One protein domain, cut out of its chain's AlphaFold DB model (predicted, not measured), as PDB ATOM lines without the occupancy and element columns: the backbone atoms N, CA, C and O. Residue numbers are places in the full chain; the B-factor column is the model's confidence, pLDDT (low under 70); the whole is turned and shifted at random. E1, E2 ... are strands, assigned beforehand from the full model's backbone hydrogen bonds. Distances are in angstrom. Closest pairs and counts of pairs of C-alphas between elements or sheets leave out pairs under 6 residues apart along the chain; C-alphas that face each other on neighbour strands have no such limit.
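This is residues 337 to 375 and 383 to 410 of the 586 residues of an uncharacterized protein of Dissostichus mawsoni (UniProt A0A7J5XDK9). Two small antiparallel sheets stand loosely face to face, E1-E2-E5 and E4-E3-E6, and residues 353 to 359 stick out at one end. The 67 printed residues hold six named strands, E1 to E6, and no named helix: all strand. The whole is loose, radius of gyration of the C-alphas 13.8 A, and spans 43 by 26 by 16 A.

Look first at E1, residues 337 to 341, a hairpin with E2, residues 344 to 349: N 339 and O 346 are 2.9 A apart. E5, residues 395 to 398, is E2's other antiparallel neighbour, N 347 to O 396 2.9 A. Then find E3, residues 363 to 370, between E4, residues 384 to 390 (N 366 to O 387, 2.9 A), and E6, residues 406 to 409 (N 369 to O 407, 3.0 A). E2 and E3 are apart.

Start at C-alpha 337, (-26.848, -34.909, 34.757); E3 runs 23.0 A, E4 19.5 A; E6 ends at C-alpha 409, (-18.387, -37.908, 43.048).

Residues 376 to 382 are cut out, a gap of 14.6 A between C-alphas 375 and 383. The link E2 to E3 is long. Confidence is under 70 at residues 400 to 410, among others.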
ATOM      1  N   HIS A 337     -25.921 -36.027  34.656       82.44
ATOM      2  CA  HIS A 337     -26.848 -34.909  34.757       82.44
ATOM      3  C   HIS A 337     -27.759 -35.079  35.972       82.44
ATOM      4  O   HIS A 337     -28.120 -36.189  36.366       82.44
ATOM      5  N   GLN A 338     -28.139 -33.954  36.572       82.56
ATOM      6  CA  GLN A 338     -29.003 -33.926  37.746       82.56
ATOM      7  C   GLN A 338     -30.154 -32.946  37.541       82.56
ATOM      8  O   GLN A 338     -29.940 -31.797  37.149       82.56
ATOM      9  N   THR A 339     -31.362 -33.393  37.865       80.81
ATOM     10  CA  THR A 339     -32.581 -32.588  37.805       80.81
ATOM     11  C   THR A 339     -33.307 -32.692  39.138       80.81
ATOM     12  O   THR A 339     -33.508 -33.783  39.668       80.81
ATOM     13  N   VAL A 340     -33.694 -31.549  39.702       80.81
ATOM     14  CA  VAL A 340     -34.454 -31.501  40.957       80.81
ATOM     15  C   VAL A 340     -35.945 -31.528  40.628       80.81
ATOM     16  O   VAL A 340     -36.466 -30.587  40.034       80.81
ATOM     17  N   GLU A 341     -36.632 -32.594  41.035       76.56
ATOM     18  CA  GLU A 341     -38.074 -32.794  40.855       76.56
ATOM     19  C   GLU A 341     -38.757 -32.808  42.233       76.56
ATOM     20  O   GLU A 341     -38.941 -33.839  42.883       76.56
ATOM     21  N   GLY A 342     -39.115 -31.620  42.731       75.12
ATOM     22  CA  GLY A 342     -39.772 -31.466  44.031       75.12
ATOM     23  C   GLY A 342     -38.866 -31.847  45.208       75.12
ATOM     24  O   GLY A 342     -37.924 -31.123  45.517       75.12
ATOM     25  N   LYS A 343     -39.180 -32.956  45.897       70.94
ATOM     26  CA  LYS A 343     -38.374 -33.517  47.008       70.94
ATOM     27  C   LYS A 343     -37.408 -34.623  46.560       70.94
ATOM     28  O   LYS A 343     -36.734 -35.207  47.405       70.94
ATOM     29  N   GLN A 344     -37.373 -34.935  45.269       74.88
ATOM     30  CA  GLN A 344     -36.532 -35.983  44.705       74.88
ATOM     31  C   GLN A 344     -35.482 -35.370  43.783       74.88
ATOM     32  O   GLN A 344     -35.719 -34.354  43.125       74.88
ATOM     33  N   VAL A 345     -34.311 -35.997  43.731       81.31
ATOM     34  CA  VAL A 345     -33.274 -35.657  42.752       81.31
ATOM     35  C   VAL A 345     -33.177 -36.799  41.757       81.31
ATOM     36  O   VAL A 345     -32.843 -37.926  42.123       81.31
ATOM     37  N   ARG A 346     -33.472 -36.499  40.495       83.38
ATOM     38  CA  ARG A 346     -33.262 -37.406  39.372       83.38
ATOM     39  C   ARG A 346     -31.817 -37.270  38.913       83.38
ATOM     40  O   ARG A 346     -31.389 -36.181  38.538       83.38
ATOM     41  N   VAL A 347     -31.087 -38.376  38.923       86.62
ATOM     42  CA  VAL A 347     -29.736 -38.482  38.369       86.62
ATOM     43  C   VAL A 347     -29.822 -39.315  37.100       86.62
ATOM     44  O   VAL A 347     -30.257 -40.465  37.146       86.62
ATOM     45  N   THR A 348     -29.416 -38.744  35.973       87.00
ATOM     46  CA  THR A 348     -29.314 -39.445  34.690       87.00
ATOM     47  C   THR A 348     -27.867 -39.449  34.231       87.00
ATOM     48  O   THR A 348     -27.107 -38.536  34.543       87.00
ATOM     49  N   TRP A 349     -27.453 -40.490  33.521       89.06
ATOM     50  CA  TRP A 349     -26.101 -40.556  32.981       89.06
ATOM     51  C   TRP A 349     -26.073 -41.169  31.591       89.06
ATOM     52  O   TRP A 349     -26.859 -42.059  31.259       89.06
ATOM     53  N   GLU A 350     -25.141 -40.680  30.785       85.69
ATOM     54  CA  GLU A 350     -24.924 -41.162  29.430       85.69
ATOM     55  C   GLU A 350     -24.078 -42.435  29.419       85.69
ATOM     56  O   GLU A 350     -23.330 -42.746  30.351       85.69
ATOM     57  N   GLU A 351     -24.204 -43.204  28.340       81.81
ATOM     58  CA  GLU A 351     -23.373 -44.381  28.151       81.81
ATOM     59  C   GLU A 351     -21.951 -43.986  27.730       81.81
ATOM     60  O   GLU A 351     -21.766 -43.186  26.816       81.81
ATOM     61  N   ILE A 352     -20.936 -44.591  28.358       84.62
ATOM     62  CA  ILE A 352     -19.528 -44.325  28.029       84.62
ATOM     63  C   ILE A 352     -19.272 -44.673  26.546       84.62
ATOM     64  O   ILE A 352     -19.672 -45.759  26.099       84.62
ATOM     65  N   PRO A 353     -18.593 -43.818  25.757       80.81
ATOM     66  CA  PRO A 353     -18.253 -44.120  24.367       80.81
ATOM     67  C   PRO A 353     -17.482 -45.438  24.231       80.81
ATOM     68  O   PRO A 353     -16.608 -45.741  25.040       80.81
ATOM     69  N   ARG A 354     -17.769 -46.235  23.193       69.81
ATOM     70  CA  ARG A 354     -17.224 -47.602  23.044       69.81
ATOM     71  C   ARG A 354     -15.703 -47.683  23.115       69.81
ATOM     72  O   ARG A 354     -15.188 -48.554  23.809       69.81
ATOM     73  N   GLY A 355     -15.003 -46.761  22.454       72.94
ATOM     74  CA  GLY A 355     -13.538 -46.694  22.476       72.94
ATOM     75  C   GLY A 355     -12.942 -46.399  23.857       72.94
ATOM     76  O   GLY A 355     -11.736 -46.502  24.033       72.94
ATOM     77  N   GLN A 356     -13.777 -46.046  24.839       78.69
ATOM     78  CA  GLN A 356     -13.380 -45.702  26.203       78.69
ATOM     79  C   GLN A 356     -13.923 -46.690  27.248       78.69
ATOM     80  O   GLN A 356     -13.636 -46.527  28.430       78.69
ATOM     81  N   ARG A 357     -14.693 -47.719  26.856       81.56
ATOM     82  CA  ARG A 357     -15.279 -48.686  27.809       81.56
ATOM     83  C   ARG A 357     -14.269 -49.682  28.357       81.56
ATOM     84  O   ARG A 357     -14.456 -50.173  29.462       81.56
ATOM     85  N   GLY A 358     -13.248 -50.015  27.574       74.50
ATOM     86  CA  GLY A 358     -12.272 -51.026  27.964       74.50
ATOM     87  C   GLY A 358     -12.796 -52.472  27.937       74.50
ATOM     88  O   GLY A 358     -12.055 -53.372  28.309       74.50
ATOM     89  N   GLY A 359     -14.038 -52.724  27.510       77.31
ATOM     90  CA  GLY A 359     -14.689 -54.038  27.547       77.31
ATOM     91  C   GLY A 359     -16.207 -53.915  27.702       77.31
ATOM     92  O   GLY A 359     -16.788 -52.870  27.391       77.31
ATOM     93  N   CYS A 360     -16.862 -54.975  28.179       79.06
ATOM     94  CA  CYS A 360     -18.293 -54.946  28.474       79.06
ATOM     95  C   CYS A 360     -18.554 -54.284  29.830       79.06
ATOM     96  O   CYS A 360     -18.009 -54.687  30.858       79.06
ATOM     97  N   LEU A 361     -19.419 -53.269  29.850       79.69
ATOM     98  CA  LEU A 361     -19.830 -52.636  31.100       79.69
ATOM     99  C   LEU A 361     -20.709 -53.606  31.894       79.69
ATOM    100  O   LEU A 361     -21.674 -54.153  31.370       79.69
ATOM    101  N   THR A 362     -20.395 -53.794  33.172       79.44
ATOM    102  CA  THR A 362     -21.128 -54.711  34.059       79.44
ATOM    103  C   THR A 362     -22.093 -53.961  34.974       79.44
ATOM    104  O   THR A 362     -23.261 -54.339  35.108       79.44
ATOM    105  N   ASN A 363     -21.641 -52.857  35.571       84.19
ATOM    106  CA  ASN A 363     -22.436 -52.026  36.465       84.19
ATOM    107  C   ASN A 363     -21.941 -50.572  36.535       84.19
ATOM    108  O   ASN A 363     -20.778 -50.277  36.275       84.19
ATOM    109  N   TYR A 364     -22.828 -49.679  36.972       83.88
ATOM    110  CA  TYR A 364     -22.503 -48.325  37.415       83.88
ATOM    111  C   TYR A 364     -22.584 -48.251  38.943       83.88
ATOM    112  O   TYR A 364     -23.480 -48.837  39.554       83.88
ATOM    113  N   ASN A 365     -21.652 -47.532  39.571       82.81
ATOM    114  CA  ASN A 365     -21.686 -47.241  41.004       82.81
ATOM    115  C   ASN A 365     -21.843 -45.732  41.194       82.81
ATOM    116  O   ASN A 365     -20.997 -44.971  40.734       82.81
ATOM    117  N   ILE A 366     -22.894 -45.315  41.893       82.44
ATOM    118  CA  ILE A 366     -23.125 -43.914  42.246       82.44
ATOM    119  C   ILE A 366     -22.709 -43.716  43.698       82.44
ATOM    120  O   ILE A 366     -23.183 -44.431  44.587       82.44
ATOM    121  N   TYR A 367     -21.829 -42.747  43.935       78.88
ATOM    122  CA  TYR A 367     -21.364 -42.380  45.266       78.88
ATOM    123  C   TYR A 367     -22.030 -41.083  45.709       78.88
ATOM    124  O   TYR A 367     -21.908 -40.056  45.041       78.88
ATOM    125  N   LEU A 368     -22.705 -41.127  46.856       74.75
ATOM    126  CA  LEU A 368     -23.349 -39.967  47.458       74.75
ATOM    127  C   LEU A 368     -22.667 -39.645  48.787       74.75
ATOM    128  O   LEU A 368     -22.624 -40.478  49.697       74.75
ATOM    129  N   LYS A 369     -22.127 -38.430  48.899       72.44
ATOM    130  CA  LYS A 369     -21.414 -37.953  50.087       72.44
ATOM    131  C   LYS A 369     -22.189 -36.824  50.758       72.44
ATOM    132  O   LYS A 369     -22.502 -35.818  50.128       72.44
ATOM    133  N   ASN A 370     -22.449 -36.976  52.056       68.88
ATOM    134  CA  ASN A 370     -22.999 -35.910  52.894       68.88
ATOM    135  C   ASN A 370     -21.861 -35.013  53.427       68.88
ATOM    136  O   ASN A 370     -20.879 -35.521  53.976       68.88
ATOM    137  N   LEU A 371     -21.976 -33.693  53.242       62.66
ATOM    138  CA  LEU A 371     -20.932 -32.712  53.571       62.66
ATOM    139  C   LEU A 371     -20.983 -32.167  55.004       62.66
ATOM    140  O   LEU A 371     -20.031 -31.511  55.430       62.66
ATOM    141  N   GLU A 372     -22.025 -32.448  55.784       58.59
ATOM    142  CA  GLU A 372     -22.137 -31.910  57.142       58.59
ATOM    143  C   GLU A 372     -21.771 -32.940  58.214       58.59
ATOM    144  O   GLU A 372     -22.609 -33.602  58.811       58.59
ATOM    145  N   ASN A 373     -20.467 -33.029  58.493       50.78
ATOM    146  CA  ASN A 373     -19.949 -33.361  59.826       50.78
ATOM    147  C   ASN A 373     -18.627 -32.621  60.115       50.78
ATOM    148  O   ASN A 373     -17.706 -33.140  60.743       50.78
ATOM    149  N   GLY A 374     -18.539 -31.355  59.692       46.03
ATOM    150  CA  GLY A 374     -17.454 -30.437  60.067       46.03
ATOM    151  C   GLY A 374     -17.580 -29.860  61.485       46.03
ATOM    152  O   GLY A 374     -16.900 -28.891  61.808       46.03
ATOM    153  N   GLY A 375     -18.475 -30.411  62.314       45.25
ATOM    154  CA  GLY A 375     -18.922 -29.784  63.555       45.25
ATOM    155  C   GLY A 375     -18.456 -30.415  64.861       45.25
ATOM    156  O   GLY A 375     -18.395 -29.682  65.834       45.25
ATOM    157  N   HIS A 383     -20.412 -40.543  55.653       55.19
ATOM    158  CA  HIS A 383     -21.444 -41.496  55.258       55.19
ATOM    159  C   HIS A 383     -21.544 -41.479  53.730       55.19
ATOM    160  O   HIS A 383     -22.300 -40.702  53.156       55.19
ATOM    161  N   LEU A 384     -20.690 -42.272  53.084       60.28
ATOM    162  CA  LEU A 384     -20.694 -42.491  51.647       60.28
ATOM    163  C   LEU A 384     -21.666 -43.632  51.345       60.28
ATOM    164  O   LEU A 384     -21.382 -44.782  51.688       60.28
ATOM    165  N   SER A 385     -22.810 -43.338  50.732       66.00
ATOM    166  CA  SER A 385     -23.675 -44.386  50.185       66.00
ATOM    167  C   SER A 385     -23.218 -44.748  48.774       66.00
ATOM    168  O   SER A 385     -22.906 -43.873  47.968       66.00
ATOM    169  N   VAL A 386     -23.156 -46.054  48.496       71.75
ATOM    170  CA  VAL A 386     -22.824 -46.607  47.178       71.75
ATOM    171  C   VAL A 386     -24.063 -47.292  46.629       71.75
ATOM    172  O   VAL A 386     -24.510 -48.295  47.185       71.75
ATOM    173  N   LEU A 387     -24.606 -46.761  45.542       76.38
ATOM    174  CA  LEU A 387     -25.759 -47.326  44.849       76.38
ATOM    175  C   LEU A 387     -25.263 -48.047  43.597       76.38
ATOM    176  O   LEU A 387     -24.586 -47.449  42.760       76.38
ATOM    177  N   ARG A 388     -25.539 -49.352  43.501       78.25
ATOM    178  CA  ARG A 388     -25.133 -50.181  42.361       78.25
ATOM    179  C   ARG A 388     -26.278 -50.306  41.368       78.25
ATOM    180  O   ARG A 388     -27.365 -50.737  41.742       78.25
ATOM    181  N   HIS A 389     -25.987 -50.018  40.109       79.69
ATOM    182  CA  HIS A 389     -26.923 -50.074  38.994       79.69
ATOM    183  C   HIS A 389     -26.402 -50.998  37.901       79.69
ATOM    184  O   HIS A 389     -25.202 -51.046  37.641       79.69
ATOM    185  N   LEU A 390     -27.298 -51.743  37.257       80.00
ATOM    186  CA  LEU A 390     -26.935 -52.583  36.112       80.00
ATOM    187  C   LEU A 390     -26.422 -51.714  34.960       80.00
ATOM    188  O   LEU A 390     -26.874 -50.582  34.786       80.00
ATOM    189  N   ALA A 391     -25.536 -52.256  34.124       77.38
ATOM    190  CA  ALA A 391     -25.042 -51.550  32.941       77.38
ATOM    191  C   ALA A 391     -26.130 -51.185  31.917       77.38
ATOM    192  O   ALA A 391     -25.853 -50.402  31.014       77.38
ATOM    193  N   SER A 392     -27.364 -51.680  32.050       75.12
ATOM    194  CA  SER A 392     -28.531 -51.265  31.256       75.12
ATOM    195  C   SER A 392     -29.279 -50.051  31.826       75.12
ATOM    196  O   SER A 392     -30.062 -49.431  31.116       75.12
ATOM    197  N   GLN A 393     -29.046 -49.681  33.090       80.56
ATOM    198  CA  GLN A 393     -29.727 -48.560  33.744       80.56
ATOM    199  C   GLN A 393     -29.033 -47.230  33.425       80.56
ATOM    200  O   GLN A 393     -27.803 -47.162  33.381       80.56
ATOM    201  N   ARG A 394     -29.821 -46.177  33.188       83.50
ATOM    202  CA  ARG A 394     -29.339 -44.820  32.849       83.50
ATOM    203  C   ARG A 394     -29.938 -43.725  33.732       83.50
ATOM    204  O   ARG A 394     -29.636 -42.551  33.541       83.50
ATOM    205  N   GLU A 395     -30.794 -44.100  34.679       85.44
ATOM    206  CA  GLU A 395     -31.437 -43.164  35.590       85.44
ATOM    207  C   GLU A 395     -31.609 -43.755  36.990       85.44
ATOM    208  O   GLU A 395     -31.781 -44.966  37.165       85.44
ATOM    209  N   HIS A 396     -31.566 -42.878  37.989       83.06
ATOM    210  CA  HIS A 396     -31.884 -43.195  39.370       83.06
ATOM    211  C   HIS A 396     -32.543 -41.999  40.066       83.06
ATOM    212  O   HIS A 396     -32.139 -40.852  39.878       83.06
ATOM    213  N   PHE A 397     -33.538 -42.287  40.902       81.50
ATOM    214  CA  PHE A 397     -34.223 -41.303  41.730       81.50
ATOM    215  C   PHE A 397     -33.722 -41.409  43.159       81.50
ATOM    216  O   PHE A 397     -33.852 -42.456  43.791       81.50
ATOM    217  N   ILE A 398     -33.169 -40.314  43.667       78.81
ATOM    218  CA  ILE A 398     -32.772 -40.211  45.064       78.81
ATOM    219  C   ILE A 398     -33.933 -39.575  45.827       78.81
ATOM    220  O   ILE A 398     -34.230 -38.388  45.661       78.81
ATOM    221  N   GLU A 399     -34.601 -40.394  46.637       71.38
ATOM    222  CA  GLU A 399     -35.709 -39.994  47.507       71.38
ATOM    223  C   GLU A 399     -35.204 -39.631  48.916       71.38
ATOM    224  O   GLU A 399     -34.092 -39.993  49.303       71.38
ATOM    225  N   ASP A 400     -36.015 -38.894  49.683       60.84
ATOM    226  CA  ASP A 400     -35.758 -38.537  51.089       60.84
ATOM    227  C   ASP A 400     -34.429 -37.813  51.370       60.84
ATOM    228  O   ASP A 400     -33.821 -37.947  52.439       60.84
ATOM    229  N   LEU A 401     -33.985 -36.972  50.435       62.22
ATOM    230  CA  LEU A 401     -32.886 -36.054  50.707       62.22
ATOM    231  C   LEU A 401     -33.327 -35.051  51.781       62.22
ATOM    232  O   LEU A 401     -34.246 -34.253  51.591       62.22
ATOM    233  N   SER A 402     -32.658 -35.096  52.933       59.03
ATOM    234  CA  SER A 402     -32.772 -34.043  53.946       59.03
ATOM    235  C   SER A 402     -32.334 -32.696  53.346       59.03
ATOM    236  O   SER A 402     -31.639 -32.682  52.333       59.03
ATOM    237  N   SER A 403     -32.680 -31.556  53.958       53.22
ATOM    238  CA  SER A 403     -32.308 -30.203  53.478       53.22
ATOM    239  C   SER A 403     -30.790 -29.893  53.487       53.22
ATOM    240  O   SER A 403     -30.391 -28.734  53.574       53.22
ATOM    241  N   MET A 404     -29.942 -30.921  53.454       59.16
ATOM    242  CA  MET A 404     -28.483 -30.893  53.515       59.16
ATOM    243  C   MET A 404     -27.845 -30.790  52.121       59.16
ATOM    244  O   MET A 404     -28.476 -31.048  51.097       59.16
ATOM    245  N   LYS A 405     -26.556 -30.425  52.082       57.50
ATOM    246  CA  LYS A 405     -25.743 -30.423  50.857       57.50
ATOM    247  C   LYS A 405     -25.142 -31.807  50.599       57.50
ATOM    248  O   LYS A 405     -24.493 -32.376  51.479       57.50
ATOM    249  N   TYR A 406     -25.303 -32.292  49.371       61.47
ATOM    250  CA  TYR A 406     -24.764 -33.567  48.905       61.47
ATOM    251  C   TYR A 406     -23.810 -33.349  47.725       61.47
ATOM    252  O   TYR A 406     -24.068 -32.510  46.865       61.47
ATOM    253  N   GLU A 407     -22.723 -34.116  47.689       65.06
ATOM    254  CA  GLU A 407     -21.792 -34.208  46.558       65.06
ATOM    255  C   GLU A 407     -21.962 -35.572  45.878       65.06
ATOM    256  O   GLU A 407     -21.931 -36.612  46.549       65.06
ATOM    257  N   LEU A 408     -22.114 -35.561  44.551       67.56
ATOM    258  CA  LEU A 408     -21.972 -36.736  43.694       67.56
ATOM    259  C   LEU A 408     -20.515 -36.782  43.216       67.56
ATOM    260  O   LEU A 408     -20.009 -35.763  42.748       67.56
ATOM    261  N   GLY A 409     -19.819 -37.910  43.349       60.25
ATOM    262  CA  GLY A 409     -18.387 -37.908  43.048       60.25
ATOM    263  C   GLY A 409     -17.728 -39.264  42.849       60.25
ATOM    264  O   GLY A 409     -18.366 -40.313  42.874       60.25
ATOM    265  N   GLU A 410     -16.418 -39.200  42.631       51.09
ATOM    266  CA  GLU A 410     -15.524 -40.340  42.438       51.09
ATOM    267  C   GLU A 410     -15.338 -41.166  43.726       51.09
ATOM    268  O   GLU A 410     -15.560 -40.657  44.835       51.09
TER     269      GLU A 410